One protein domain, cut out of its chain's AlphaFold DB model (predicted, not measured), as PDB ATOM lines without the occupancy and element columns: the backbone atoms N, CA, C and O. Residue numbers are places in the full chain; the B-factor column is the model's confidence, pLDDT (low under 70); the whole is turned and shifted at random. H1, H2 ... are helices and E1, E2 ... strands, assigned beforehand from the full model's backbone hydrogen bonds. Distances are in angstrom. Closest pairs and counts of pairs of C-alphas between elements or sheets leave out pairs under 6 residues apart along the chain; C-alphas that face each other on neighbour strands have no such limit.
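Overview. This is residues 8 to 53 and 115 to 175 of the 182 residues of an uncharacterized protein of Schistosoma mattheei (UniProt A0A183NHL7). Two small antiparallel sheets, E1 - E2 - E3 and E5 - E4 - E6, follow each other end to end where E3 runs on into E4, and the long helix H2 packs on one face of both. The short helix H1 packs on the other face of E5 - E4 - E6. The printed part has 107 residues, with two named helices and six named strands in the order E1 E2 E3 E4 E5 H1 E6 H2; the class is mixed, with 50 residues in named elements, under half. It is compact, with a radius of gyration of the C-alphas of 14.0 A and spans of 48 by 32 by 20 A.

Arrangement. Begin at E1, residues 12 to 15, E2, residues 20 to 25, and E3, residues 32 to 35, a meander of two hairpins, each strand antiparallel to the one before; N 13 and O 24, and N 21 and O 34, are each 2.8 A apart. E3 runs on at 44 degrees into E4, residues 38 to 40, the inner strand between E5, residues 123 to 125, and E6, residues 139 to 141; look for N 39 and O 124, and N 139 and O 40, each at 2.8 A. E5, H1, residues 126 to 132, and E6 form a split strand-helix-strand unit, E4 between the strands, with a right-handed crossover. H2, residues 155 to 174, and H1 are on opposite faces of this sheet, three layers; the closest C-alphas are Ala 125 and Ile 165, 5.4 A, for E5 and H2, and Ala 39 and Ala 129, 4.7 A, for E4 and H1. H2 is also on E1 E2 E3, two layers, slantwise at 48 degrees to E2 on the local plane. Every O i to N i+4 pair in H1 and H2 is within hydrogen-bond range.

Along the chain. Find C-alpha 12 at (95.129, 78.120, 19.361), where E1 begins. E2 is 16.9 A long. H2 runs 26.2 A from C-alpha 155 at (83.412, 57.232, 15.590) to C-alpha 174 at (101.036, 76.563, 13.512).

Size, cuts and confidence. The C-alphas of Ala 8 and Asn 45 are farthest apart, 48.0 A. Residues 54 to 114 are not printed; C-alphas 53 and 115 are 24.1 A apart. The link E6 to H2 is long, 13 residues. Residues 53 and 115 to 116 have pLDDT under 70.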
ATOM      1  N   ALA A   8      97.288  85.235  24.644       85.88
ATOM      2  CA  ALA A   8      96.893  84.997  23.262       85.88
ATOM      3  C   ALA A   8      97.986  84.298  22.429       85.88
ATOM      4  O   ALA A   8      97.663  83.576  21.487       85.88
ATOM      5  N   GLU A   9      99.270  84.469  22.766       88.06
ATOM      6  CA  GLU A   9     100.366  83.759  22.094       88.06
ATOM      7  C   GLU A   9     100.297  82.245  22.331       88.06
ATOM      8  O   GLU A   9     100.732  81.477  21.473       88.06
ATOM      9  N   ASN A  10      99.720  81.807  23.449       88.19
ATOM     10  CA  ASN A  10      99.662  80.400  23.847       88.19
ATOM     11  C   ASN A  10      98.284  79.763  23.604       88.19
ATOM     12  O   ASN A  10      98.032  78.651  24.058       88.19
ATOM     13  N   VAL A  11      97.382  80.461  22.908       91.38
ATOM     14  CA  VAL A  11      96.038  79.969  22.583       91.38
ATOM     15  C   VAL A  11      95.953  79.689  21.089       91.38
ATOM     16  O   VAL A  11      96.256  80.558  20.273       91.38
ATOM     17  N   VAL A  12      95.498  78.487  20.733       93.38
ATOM     18  CA  VAL A  12      95.129  78.120  19.361       93.38
ATOM     19  C   VAL A  12      93.615  78.083  19.253       93.38
ATOM     20  O   VAL A  12      92.933  77.527  20.111       93.38
ATOM     21  N   ILE A  13      93.093  78.667  18.182       94.75
ATOM     22  CA  ILE A  13      91.684  78.612  17.818       94.75
ATOM     23  C   ILE A  13      91.544  77.585  16.697       94.75
ATOM     24  O   ILE A  13      92.211  77.694  15.668       94.75
ATOM     25  N   ILE A  14      90.671  76.600  16.903       95.75
ATOM     26  CA  ILE A  14      90.311  75.584  15.912       95.75
ATOM     27  C   ILE A  14      88.829  75.772  15.582       95.75
ATOM     28  O   ILE A  14      87.968  75.603  16.442       95.75
ATOM     29  N   GLU A  15      88.534  76.125  14.336       96.06
ATOM     30  CA  GLU A  15      87.183  76.220  13.785       96.06
ATOM     31  C   GLU A  15      87.030  75.107  12.732       96.06
ATOM     32  O   GLU A  15      87.438  75.266  11.572       96.06
ATOM     33  N   PRO A  16      86.505  73.938  13.132       96.00
ATOM     34  CA  PRO A  16      86.378  72.805  12.239       96.00
ATOM     35  C   PRO A  16      85.119  72.949  11.369       96.00
ATOM     36  O   PRO A  16      84.074  73.426  11.813       96.00
ATOM     37  N   GLY A  17      85.203  72.517  10.114       93.31
ATOM     38  CA  GLY A  17      84.098  72.598   9.159       93.31
ATOM     39  C   GLY A  17      84.009  71.364   8.273       93.31
ATOM     40  O   GLY A  17      84.931  70.562   8.199       93.31
ATOM     41  N   SER A  18      82.893  71.189   7.564       92.44
ATOM     42  CA  SER A  18      82.691  69.989   6.731       92.44
ATOM     43  C   SER A  18      83.616  69.896   5.521       92.44
ATOM     44  O   SER A  18      83.876  68.806   5.032       92.44
ATOM     45  N   PHE A  19      84.093  71.035   5.022       91.50
ATOM     46  CA  PHE A  19      85.056  71.062   3.922       91.50
ATOM     47  C   PHE A  19      86.332  71.803   4.291       91.50
ATOM     48  O   PHE A  19      87.397  71.417   3.835       91.50
ATOM     49  N   HIS A  20      86.247  72.873   5.083       93.81
ATOM     50  CA  HIS A  20      87.415  73.670   5.439       93.81
ATOM     51  C   HIS A  20      87.674  73.589   6.938       93.81
ATOM     52  O   HIS A  20      86.746  73.762   7.724       93.81
ATOM     53  N   LEU A  21      88.931  73.373   7.306       95.50
ATOM     54  CA  LEU A  21      89.450  73.599   8.645       95.50
ATOM     55  C   LEU A  21      90.018  75.011   8.680       95.50
ATOM     56  O   LEU A  21      90.800  75.372   7.795       95.50
ATOM     57  N   ARG A  22      89.643  75.798   9.689       95.06
ATOM     58  CA  ARG A  22      90.296  77.071   9.985       95.06
ATOM     59  C   ARG A  22      91.023  76.950  11.314       95.06
ATOM     60  O   ARG A  22      90.440  76.514  12.302       95.06
ATOM     61  N   ILE A  23      92.306  77.284  11.325       94.62
ATOM     62  CA  ILE A  23      93.159  77.096  12.499       94.62
ATOM     63  C   ILE A  23      94.246  78.167  12.561       94.62
ATOM     64  O   ILE A  23      94.799  78.563  11.535       94.62
ATOM     65  N   GLY A  24      94.547  78.650  13.762       92.69
ATOM     66  CA  GLY A  24      95.583  79.656  13.977       92.69
ATOM     67  C   GLY A  24      95.750  80.030  15.443       92.69
ATOM     68  O   GLY A  24      94.934  79.656  16.288       92.69
ATOM     69  N   ARG A  25      96.812  80.768  15.763       91.25
ATOM     70  CA  ARG A  25      97.006  81.317  17.118       91.25
ATOM     71  C   ARG A  25      96.046  82.484  17.340       91.25
ATOM     72  O   ARG A  25      95.749  83.218  16.408       91.25
ATOM     73  N   ALA A  26      95.618  82.723  18.577       91.69
ATOM     74  CA  ALA A  26      94.694  83.816  18.895       91.69
ATOM     75  C   ALA A  26      95.277  85.219  18.624       91.69
ATOM     76  O   ALA A  26      94.530  86.187  18.522       91.69
ATOM     77  N   VAL A  27      96.604  85.330  18.505       91.62
ATOM     78  CA  VAL A  27      97.298  86.553  18.063       91.62
ATOM     79  C   VAL A  27      97.302  86.760  16.548       91.62
ATOM     80  O   VAL A  27      97.612  87.858  16.091       91.62
ATOM     81  N   GLU A  28      97.013  85.727  15.755       88.12
ATOM     82  CA  GLU A  28      96.991  85.831  14.296       88.12
ATOM     83  C   GLU A  28      95.709  86.549  13.842       88.12
ATOM     84  O   GLU A  28      94.609  86.252  14.301       88.12
ATOM     85  N   ILE A  29      95.848  87.501  12.913       88.44
ATOM     86  CA  ILE A  29      94.716  88.287  12.386       88.44
ATOM     87  C   ILE A  29      93.826  87.426  11.480       88.44
ATOM     88  O   ILE A  29      92.604  87.580  11.467       88.44
ATOM     89  N   LEU A  30      94.440  86.534  10.699       88.00
ATOM     90  CA  LEU A  30      93.755  85.660   9.755       88.00
ATOM     91  C   LEU A  30      94.092  84.203  10.082       88.00
ATOM     92  O   LEU A  30      95.275  83.856  10.088       88.00
ATOM     93  N   PRO A  31      93.088  83.341  10.327       91.44
ATOM     94  CA  PRO A  31      93.340  81.923  10.509       91.44
ATOM     95  C   PRO A  31      93.773  81.303   9.181       91.44
ATOM     96  O   PRO A  31      93.298  81.689   8.106       91.44
ATOM     97  N   LYS A  32      94.618  80.281   9.264       91.25
ATOM     98  CA  LYS A  32      94.969  79.451   8.114       91.25
ATOM     99  C   LYS A  32      93.768  78.594   7.737       91.25
ATOM    100  O   LYS A  32      92.984  78.216   8.607       91.25
ATOM    101  N   ARG A  33      93.597  78.309   6.446       92.56
ATOM    102  CA  ARG A  33      92.432  77.594   5.916       92.56
ATOM    103  C   ARG A  33      92.875  76.447   5.020       92.56
ATOM    104  O   ARG A  33      93.567  76.667   4.036       92.56
ATOM    105  N   PHE A  34      92.401  75.245   5.324       92.50
ATOM    106  CA  PHE A  34      92.804  74.017   4.638       92.50
ATOM    107  C   PHE A  34      91.595  73.139   4.309       92.50
ATOM    108  O   PHE A  34      90.577  73.249   4.998       92.50
ATOM    109  N   PRO A  35      91.671  72.242   3.310       93.50
ATOM    110  CA  PRO A  35      90.716  71.145   3.177       93.50
ATOM    111  C   PRO A  35      90.680  70.308   4.465       93.50
ATOM    112  O   PRO A  35      91.715  69.869   4.955       93.50
ATOM    113  N   HIS A  36      89.500  70.078   5.034       94.94
ATOM    114  CA  HIS A  36      89.316  69.266   6.239       94.94
ATOM    115  C   HIS A  36      89.151  67.787   5.870       94.94
ATOM    116  O   HIS A  36      88.113  67.172   6.122       94.94
ATOM    117  N   CYS A  37      90.162  67.247   5.196       94.31
ATOM    118  CA  CYS A  37      90.183  65.870   4.725       94.31
ATOM    119  C   CYS A  37      91.506  65.177   5.036       94.31
ATOM    120  O   CYS A  37      92.534  65.809   5.299       94.31
ATOM    121  N   ILE A  38      91.448  63.853   4.968       95.25
ATOM    122  CA  ILE A  38      92.584  62.955   5.111       95.25
ATOM    123  C   ILE A  38      92.518  61.903   4.006       95.25
ATOM    124  O   ILE A  38      91.441  61.514   3.556       95.25
ATOM    125  N   ALA A  39      93.681  61.474   3.537       94.62
ATOM    126  CA  ALA A  39      93.844  60.409   2.572       94.62
ATOM    127  C   ALA A  39      94.648  59.288   3.230       94.62
ATOM    128  O   ALA A  39      95.802  59.502   3.584       94.62
ATOM    129  N   ARG A  40      94.068  58.098   3.393       93.50
ATOM    130  CA  ARG A  40      94.745  56.934   3.990       93.50
ATOM    131  C   ARG A  40      95.014  55.854   2.958       93.50
ATOM    132  O   ARG A  40      94.206  55.657   2.044       93.50
ATOM    133  N   LYS A  41      96.123  55.126   3.110       91.75
ATOM    134  CA  LYS A  41      96.380  53.943   2.282       91.75
ATOM    135  C   LYS A  41      95.202  52.969   2.405       91.75
ATOM    136  O   LYS A  41      94.766  52.673   3.522       91.75
ATOM    137  N   PRO A  42      94.656  52.470   1.286       87.88
ATOM    138  CA  PRO A  42      93.586  51.495   1.347       87.88
ATOM    139  C   PRO A  42      94.103  50.195   1.963       87.88
ATOM    140  O   PRO A  42      95.261  49.806   1.790       87.88
ATOM    141  N   LYS A  43      93.218  49.488   2.667       85.81
ATOM    142  CA  LYS A  43      93.516  48.130   3.129       85.81
ATOM    143  C   LYS A  43      93.785  47.218   1.923       85.81
ATOM    144  O   LYS A  43      93.196  47.439   0.860       85.81
ATOM    145  N   PRO A  44      94.604  46.162   2.082       84.06
ATOM    146  CA  PRO A  44      94.823  45.190   1.020       84.06
ATOM    147  C   PRO A  44      93.484  44.682   0.474       84.06
ATOM    148  O   PRO A  44      92.596  44.324   1.248       84.06
ATOM    149  N   ASN A  45      93.348  44.649  -0.854       82.69
ATOM    150  CA  ASN A  45      92.145  44.219  -1.582       82.69
ATOM    151  C   ASN A  45      90.917  45.144  -1.484       82.69
ATOM    152  O   ASN A  45      89.846  44.770  -1.959       82.69
ATOM    153  N   VAL A  46      91.048  46.347  -0.919       83.44
ATOM    154  CA  VAL A  46      89.998  47.372  -0.976       83.44
ATOM    155  C   VAL A  46      90.386  48.403  -2.036       83.44
ATOM    156  O   VAL A  46      91.477  48.967  -1.948       83.44
ATOM    157  N   PRO A  47      89.547  48.663  -3.054       82.31
ATOM    158  CA  PRO A  47      89.857  49.697  -4.029       82.31
ATOM    159  C   PRO A  47      89.883  51.078  -3.353       82.31
ATOM    160  O   PRO A  47      89.085  51.331  -2.443       82.31
ATOM    161  N   PRO A  48      90.756  51.993  -3.807       82.44
ATOM    162  CA  PRO A  48      90.718  53.381  -3.369       82.44
ATOM    163  C   PRO A  48      89.328  53.962  -3.619       82.44
ATOM    164  O   PRO A  48      88.710  53.719  -4.657       82.44
ATOM    165  N   CYS A  49      88.825  54.736  -2.665       81.88
ATOM    166  CA  CYS A  49      87.530  55.392  -2.788       81.88
ATOM    167  C   CYS A  49      87.666  56.838  -2.319       81.88
ATOM    168  O   CYS A  49      88.352  57.119  -1.342       81.88
ATOM    169  N   VAL A  50      87.037  57.756  -3.043       80.62
ATOM    170  CA  VAL A  50      86.944  59.154  -2.635       80.62
ATOM    171  C   VAL A  50      85.523  59.385  -2.181       80.62
ATOM    172  O   VAL A  50      84.592  59.321  -2.987       80.62
ATOM    173  N   GLU A  51      85.349  59.647  -0.890       78.69
ATOM    174  CA  GLU A  51      84.028  59.974  -0.396       78.69
ATOM    175  C   GLU A  51      83.571  61.317  -0.991       78.69
ATOM    176  O   GLU A  51      84.256  62.338  -0.837       78.69
ATOM    177  N   PRO A  52      82.401  61.373  -1.644       71.62
ATOM    178  CA  PRO A  52      81.934  62.603  -2.258       71.62
ATOM    179  C   PRO A  52      81.622  63.642  -1.177       71.62
ATOM    180  O   PRO A  52      80.897  63.361  -0.227       71.62
ATOM    181  N   ILE A  53      82.139  64.866  -1.312       69.12
ATOM    182  CA  ILE A  53      81.852  65.984  -0.386       69.12
ATOM    183  C   ILE A  53      80.351  66.273  -0.343       69.12
ATOM    184  O   ILE A  53      79.754  66.408   0.723       69.12
ATOM    185  N   SER A 115     105.132  71.628  -1.496       55.59
ATOM    186  CA  SER A 115     105.460  70.607  -2.506       55.59
ATOM    187  C   SER A 115     106.320  69.447  -1.988       55.59
ATOM    188  O   SER A 115     106.615  68.526  -2.748       55.59
ATOM    189  N   ASN A 116     106.734  69.472  -0.717       62.72
ATOM    190  CA  ASN A 116     107.856  68.662  -0.219       62.72
ATOM    191  C   ASN A 116     107.457  67.497   0.702       62.72
ATOM    192  O   ASN A 116     108.309  66.949   1.400       62.72
ATOM    193  N   THR A 117     106.185  67.101   0.723       71.81
ATOM    194  CA  THR A 117     105.739  65.993   1.578       71.81
ATOM    195  C   THR A 117     106.342  64.660   1.103       71.81
ATOM    196  O   THR A 117     106.248  64.353  -0.091       71.81
ATOM    197  N   PRO A 118     106.960  63.864   2.004       80.62
ATOM    198  CA  PRO A 118     107.531  62.562   1.671       80.62
ATOM    199  C   PRO A 118     106.544  61.645   0.942       80.62
ATOM    200  O   PRO A 118     105.341  61.634   1.219       80.62
ATOM    201  N   LEU A 119     107.067  60.856   0.007       81.19
ATOM    202  CA  LEU A 119     106.287  59.843  -0.697       81.19
ATOM    203  C   LEU A 119     106.023  58.633   0.213       81.19
ATOM    204  O   LEU A 119     106.793  58.360   1.130       81.19
ATOM    205  N   ASP A 120     104.949  57.905  -0.094       84.31
ATOM    206  CA  ASP A 120     104.592  56.618   0.517       84.31
ATOM    207  C   ASP A 120     104.241  56.661   2.023       84.31
ATOM    208  O   ASP A 120     104.458  55.697   2.761       84.31
ATOM    209  N   GLN A 121     103.639  57.756   2.495       88.19
ATOM    210  CA  GLN A 121     103.177  57.866   3.886       88.19
ATOM    211  C   GLN A 121     101.957  56.980   4.174       88.19
ATOM    212  O   GLN A 121     101.205  56.620   3.278       88.19
ATOM    213  N   GLU A 122     101.733  56.611   5.437       91.50
ATOM    214  CA  GLU A 122     100.520  55.872   5.828       91.50
ATOM    215  C   GLU A 122      99.244  56.682   5.544       91.50
ATOM    216  O   GLU A 122      98.232  56.143   5.077       91.50
ATOM    217  N   PHE A 123      99.327  57.993   5.766       94.38
ATOM    218  CA  PHE A 123      98.285  58.946   5.441       94.38
ATOM    219  C   PHE A 123      98.871  60.285   4.985       94.38
ATOM    220  O   PHE A 123     100.012  60.623   5.282       94.38
ATOM    221  N   TYR A 124      98.038  61.060   4.303       94.06
ATOM    222  CA  TYR A 124      98.227  62.477   4.022       94.06
ATOM    223  C   TYR A 124      97.037  63.243   4.594       94.06
ATOM    224  O   TYR A 124      95.923  62.728   4.554       94.06
ATOM    225  N   ALA A 125      97.227  64.467   5.081       94.25
ATOM    226  CA  ALA A 125      96.151  65.322   5.592       94.25
ATOM    227  C   ALA A 125      96.122  66.673   4.860       94.25
ATOM    228  O   ALA A 125      97.081  67.041   4.179       94.25
ATOM    229  N   LEU A 126      95.029  67.427   5.003       93.38
ATOM    230  CA  LEU A 126      94.909  68.798   4.494       93.38
ATOM    231  C   LEU A 126      95.110  68.881   2.965       93.38
ATOM    232  O   LEU A 126      94.524  68.116   2.196       93.38
ATOM    233  N   ASN A 127      95.945  69.813   2.502       90.81
ATOM    234  CA  ASN A 127      96.267  69.994   1.089       90.81
ATOM    235  C   ASN A 127      96.951  68.760   0.487       90.81
ATOM    236  O   ASN A 127      96.699  68.443  -0.677       90.81
ATOM    237  N   ASP A 128      97.773  68.042   1.263       90.19
ATOM    238  CA  ASP A 128      98.431  66.823   0.790       90.19
ATOM    239  C   ASP A 128      97.391  65.746   0.464       90.19
ATOM    240  O   ASP A 128      97.434  65.155  -0.617       90.19
ATOM    241  N   ALA A 129      96.407  65.549   1.349       92.19
ATOM    242  CA  ALA A 129      95.308  64.609   1.129       92.19
ATOM    243  C   ALA A 129      94.528  64.935  -0.144       92.19
ATOM    244  O   ALA A 129      94.277  64.059  -0.974       92.19
ATOM    245  N   PHE A 130      94.173  66.210  -0.313       88.38
ATOM    246  CA  PHE A 130      93.386  66.674  -1.449       88.38
ATOM    247  C   PHE A 130      94.132  66.511  -2.783       88.38
ATOM    248  O   PHE A 130      93.542  66.102  -3.782       88.38
ATOM    249  N   ASN A 131      95.438  66.787  -2.802       84.56
ATOM    250  CA  ASN A 131      96.245  66.752  -4.022       84.56
ATOM    251  C   ASN A 131      96.712  65.357  -4.415       84.56
ATOM    252  O   ASN A 131      96.727  65.013  -5.601       84.56
ATOM    253  N   ARG A 132      97.180  64.595  -3.425       80.31
ATOM    254  CA  ARG A 132      97.845  63.309  -3.634       80.31
ATOM    255  C   ARG A 132      96.883  62.156  -3.516       80.31
ATOM    256  O   ARG A 132      97.036  61.184  -4.245       80.31
ATOM    257  N   GLY A 133      95.859  62.279  -2.675       80.94
ATOM    258  CA  GLY A 133      95.018  61.146  -2.329       80.94
ATOM    259  C   GLY A 133      94.412  60.456  -3.552       80.94
ATOM    260  O   GLY A 133      94.460  59.237  -3.658       80.94
ATOM    261  N   LEU A 134      93.935  61.229  -4.533       70.62
ATOM    262  CA  LEU A 134      93.370  60.661  -5.757       70.62
ATOM    263  C   LEU A 134      94.450  60.174  -6.737       70.62
ATOM    264  O   LEU A 134      94.255  59.155  -7.396       70.62
ATOM    265  N   LYS A 135      95.571  60.896  -6.847       80.44
ATOM    266  CA  LYS A 135      96.657  60.572  -7.789       80.44
ATOM    267  C   LYS A 135      97.389  59.293  -7.396       80.44
ATOM    268  O   LYS A 135      97.702  58.481  -8.259       80.44
ATOM    269  N   ASP A 136      97.590  59.111  -6.097       83.69
ATOM    270  CA  ASP A 136      98.437  58.063  -5.535       83.69
ATOM    271  C   ASP A 136      97.605  56.858  -5.041       83.69
ATOM    272  O   ASP A 136      98.141  55.941  -4.423       83.69
ATOM    273  N   GLY A 137      96.291  56.839  -5.308       85.94
ATOM    274  CA  GLY A 137      95.411  55.705  -4.997       85.94
ATOM    275  C   GLY A 137      95.079  55.539  -3.510       85.94
ATOM    276  O   GLY A 137      94.922  54.417  -3.034       85.94
ATOM    277  N   TYR A 138      94.958  56.631  -2.763       91.75
ATOM    278  CA  TYR A 138      94.546  56.618  -1.359       91.75
ATOM    279  C   TYR A 138      93.021  56.724  -1.239       91.75
ATOM    280  O   TYR A 138      92.323  57.211  -2.132       91.75
ATOM    281  N   HIS A 139      92.491  56.281  -0.102       91.19
ATOM    282  CA  HIS A 139      91.110  56.531   0.277       91.19
ATOM    283  C   HIS A 139      90.986  57.920   0.906       91.19
ATOM    284  O   HIS A 139      91.607  58.160   1.940       91.19
ATOM    285  N   ILE A 140      90.198  58.817   0.308       92.50
ATOM    286  CA  ILE A 140      89.970  60.167   0.847       92.50
ATOM    287  C   ILE A 140      88.658  60.195   1.628       92.50
ATOM    288  O   ILE A 140      87.596  59.949   1.047       92.50
ATOM    289  N   SER A 141      88.733  60.580   2.900       92.62
ATOM    290  CA  SER A 141      87.589  60.748   3.798       92.62
ATOM    291  C   SER A 141      87.436  62.198   4.270       92.62
ATOM    292  O   SER A 141      88.383  62.993   4.285       92.62
ATOM    293  N   TRP A 142      86.202  62.541   4.653       93.56
ATOM    294  CA  TRP A 142      85.844  63.836   5.242       93.56
ATOM    295  C   TRP A 142      85.212  63.583   6.614       93.56
ATOM    296  O   TRP A 142      84.020  63.255   6.679       93.56
ATOM    297  N   PRO A 143      85.979  63.711   7.714       94.12
ATOM    298  CA  PRO A 143      85.510  63.346   9.054       94.12
ATOM    299  C   PRO A 143      84.293  64.147   9.526       94.12
ATOM    300  O   PRO A 143      83.529  63.672  10.365       94.12
ATOM    301  N   MET A 144      84.075  65.337   8.958       92.75
ATOM    302  CA  MET A 144      82.908  66.173   9.224       92.75
ATOM    303  C   MET A 144      82.010  66.343   8.002       92.75
ATOM    304  O   MET A 144      82.479  66.632   6.904       92.75
ATOM    305  N   ARG A 145      80.691  66.279   8.203       88.19
ATOM    306  CA  ARG A 145      79.663  66.521   7.183       88.19
ATOM    307  C   ARG A 145      78.475  67.280   7.760       88.19
ATOM    308  O   ARG A 145      77.966  66.936   8.818       88.19
ATOM    309  N   TYR A 146      78.037  68.317   7.048       88.38
ATOM    310  CA  TYR A 146      76.920  69.189   7.434       88.38
ATOM    311  C   TYR A 146      76.997  69.722   8.879       88.38
ATOM    312  O   TYR A 146      75.980  69.847   9.550       88.38
ATOM    313  N   GLY A 147      78.206  70.019   9.363       89.12
ATOM    314  CA  GLY A 147      78.459  70.490  10.733       89.12
ATOM    315  C   GLY A 147      78.576  69.397  11.804       89.12
ATOM    316  O   GLY A 147      78.871  69.718  12.950       89.12
ATOM    317  N   PHE A 148      78.409  68.122  11.450       91.38
ATOM    318  CA  PHE A 148      78.485  66.986  12.374       91.38
ATOM    319  C   PHE A 148      79.602  66.017  11.983       91.38
ATOM    320  O   PHE A 148      80.193  66.142  10.912       91.38
ATOM    321  N   LEU A 149      79.889  65.037  12.840       92.31
ATOM    322  CA  LEU A 149      80.761  63.919  12.483       92.31
ATOM    323  C   LEU A 149      80.110  63.069  11.383       92.31
ATOM    324  O   LEU A 149      78.893  62.878  11.366       92.31
ATOM    325  N   SER A 150      80.923  62.570  10.452       87.81
ATOM    326  CA  SER A 150      80.469  61.681   9.382       87.81
ATOM    327  C   SER A 150      79.822  60.421   9.964       87.81
ATOM    328  O   SER A 150      80.314  59.842  10.921       87.81
ATOM    329  N   THR A 151      78.720  59.950   9.385       83.69
ATOM    330  CA  THR A 151      78.062  58.707   9.832       83.69
ATOM    331  C   THR A 151      78.506  57.481   9.035       83.69
ATOM    332  O   THR A 151      78.019  56.381   9.277       83.69
ATOM    333  N   PHE A 152      79.385  57.659   8.045       75.31
ATOM    334  CA  PHE A 152      79.820  56.591   7.136       75.31
ATOM    335  C   PHE A 152      80.922  55.695   7.723       75.31
ATOM    336  O   PHE A 152      81.209  54.639   7.163       75.31
ATOM    337  N   ALA A 153      81.512  56.087   8.854       78.50
ATOM    338  CA  ALA A 153      82.591  55.368   9.518       78.50
ATOM    339  C   ALA A 153      82.339  55.245  11.030       78.50
ATOM    340  O   ALA A 153      81.478  55.915  11.598       78.50
ATOM    341  N   ASN A 154      83.102  54.370  11.687       88.81
ATOM    342  CA  ASN A 154      83.096  54.262  13.145       88.81
ATOM    343  C   ASN A 154      83.632  55.565  13.771       88.81
ATOM    344  O   ASN A 154      84.660  56.077  13.329       88.81
ATOM    345  N   TYR A 155      82.992  56.048  14.840       92.38
ATOM    346  CA  TYR A 155      83.412  57.232  15.590       92.38
ATOM    347  C   TYR A 155      84.880  57.193  16.011       92.38
ATOM    348  O   TYR A 155      85.558  58.205  15.892       92.38
ATOM    349  N   THR A 156      85.407  56.040  16.434       94.38
ATOM    350  CA  THR A 156      86.832  55.927  16.795       94.38
ATOM    351  C   THR A 156      87.749  56.247  15.614       94.38
ATOM    352  O   THR A 156      88.735  56.953  15.781       94.38
ATOM    353  N   ALA A 157      87.408  55.778  14.409       91.94
ATOM    354  CA  ALA A 157      88.189  56.071  13.209       91.94
ATOM    355  C   ALA A 157      88.085  57.553  12.820       91.94
ATOM    356  O   ALA A 157      89.077  58.162  12.447       91.94
ATOM    357  N   ILE A 158      86.900  58.149  12.974       94.62
ATOM    358  CA  ILE A 158      86.674  59.576  12.708       94.62
ATOM    359  C   ILE A 158      87.466  60.453  13.678       94.62
ATOM    360  O   ILE A 158      88.031  61.458  13.261       94.62
ATOM    361  N   LEU A 159      87.508  60.089  14.961       95.81
ATOM    362  CA  LEU A 159      88.290  60.817  15.956       95.81
ATOM    363  C   LEU A 159      89.789  60.712  15.669       95.81
ATOM    364  O   LEU A 159      90.460  61.734  15.728       95.81
ATOM    365  N   GLN A 160      90.281  59.534  15.267       95.81
ATOM    366  CA  GLN A 160      91.672  59.382  14.827       95.81
ATOM    367  C   GLN A 160      91.971  60.226  13.583       95.81
ATOM    368  O   GLN A 160      93.005  60.875  13.509       95.81
ATOM    369  N   ASP A 161      91.062  60.252  12.602       95.75
ATOM    370  CA  ASP A 161      91.211  61.105  11.421       95.75
ATOM    371  C   ASP A 161      91.271  62.591  11.809       95.75
ATOM    372  O   ASP A 161      92.114  63.321  11.298       95.75
ATOM    373  N   LEU A 162      90.406  63.050  12.720       96.81
ATOM    374  CA  LEU A 162      90.426  64.432  13.209       96.81
ATOM    375  C   LEU A 162      91.715  64.757  13.968       96.81
ATOM    376  O   LEU A 162      92.292  65.817  13.740       96.81
ATOM    377  N   GLU A 163      92.170  63.852  14.832       96.38
ATOM    378  CA  GLU A 163      93.430  63.983  15.561       96.38
ATOM    379  C   GLU A 163      94.614  64.102  14.598       96.38
ATOM    380  O   GLU A 163      95.385  65.053  14.704       96.38
ATOM    381  N   ASP A 164      94.716  63.212  13.610       96.62
ATOM    382  CA  ASP A 164      95.792  63.225  12.616       96.62
ATOM    383  C   ASP A 164      95.759  64.511  11.772       96.62
ATOM    384  O   ASP A 164      96.800  65.129  11.517       96.62
ATOM    385  N   ILE A 165      94.565  64.965  11.361       96.62
ATOM    386  CA  ILE A 165      94.409  66.203  10.589       96.62
ATOM    387  C   ILE A 165      94.817  67.426  11.418       96.62
ATOM    388  O   ILE A 165      95.574  68.273  10.935       96.62
ATOM    389  N   TRP A 166      94.317  67.549  12.649       96.31
ATOM    390  CA  TRP A 166      94.605  68.705  13.500       96.31
ATOM    391  C   TRP A 166      96.055  68.709  13.962       96.31
ATOM    392  O   TRP A 166      96.678  69.768  13.944       96.31
ATOM    393  N   SER A 167      96.620  67.544  14.282       94.81
ATOM    394  CA  SER A 167      98.037  67.405  14.618       94.81
ATOM    395  C   SER A 167      98.913  67.841  13.450       94.81
ATOM    396  O   SER A 167      99.781  68.692  13.621       94.81
ATOM    397  N   THR A 168      98.603  67.384  12.231       93.81
ATOM    398  CA  THR A 168      99.313  67.825  11.020       93.81
ATOM    399  C   THR A 168      99.231  69.343  10.844       93.81
ATOM    400  O   THR A 168     100.233  69.987  10.528       93.81
ATOM    401  N   ALA A 169      98.055  69.938  11.063       92.94
ATOM    402  CA  ALA A 169      97.877  71.381  10.938       92.94
ATOM    403  C   ALA A 169      98.684  72.162  11.989       92.94
ATOM    404  O   ALA A 169      99.303  73.179  11.670       92.94
ATOM    405  N   LEU A 170      98.690  71.678  13.232       92.25
ATOM    406  CA  LEU A 170      99.436  72.272  14.336       92.25
ATOM    407  C   LEU A 170     100.945  72.212  14.092       92.25
ATOM    408  O   LEU A 170     101.619  73.235  14.216       92.25
ATOM    409  N   GLU A 171     101.459  71.052  13.689       90.44
ATOM    410  CA  GLU A 171     102.890  70.826  13.489       90.44
ATOM    411  C   GLU A 171     103.424  71.572  12.268       90.44
ATOM    412  O   GLU A 171     104.404  72.311  12.377       90.44
ATOM    413  N   LYS A 172     102.762  71.420  11.114       87.56
ATOM    414  CA  LYS A 172     103.242  71.996   9.852       87.56
ATOM    415  C   LYS A 172     102.975  73.491   9.747       87.56
ATOM    416  O   LYS A 172     103.822  74.226   9.253       87.56
ATOM    417  N   HIS A 173     101.814  73.957  10.209       85.00
ATOM    418  CA  HIS A 173     101.344  75.303   9.867       85.00
ATOM    419  C   HIS A 173     101.189  76.242  11.065       85.00
ATOM    420  O   HIS A 173     101.201  77.459  10.885       85.00
ATOM    421  N   VAL A 174     101.048  75.732  12.289       82.81
ATOM    422  CA  VAL A 174     101.036  76.563  13.512       82.81
ATOM    423  C   VAL A 174     102.385  76.494  14.251       82.81
ATOM    424  O   VAL A 174     102.634  77.304  15.144       82.81
ATOM    425  N   CYS A 175     103.282  75.594  13.826       77.50
ATOM    426  CA  CYS A 175     104.602  75.328  14.408       77.50
ATOM    427  C   CYS A 175     104.547  74.966  15.904       77.50
ATOM    428  O   CYS A 175     105.437  75.332  16.673       77.50
TER     429      CYS A 175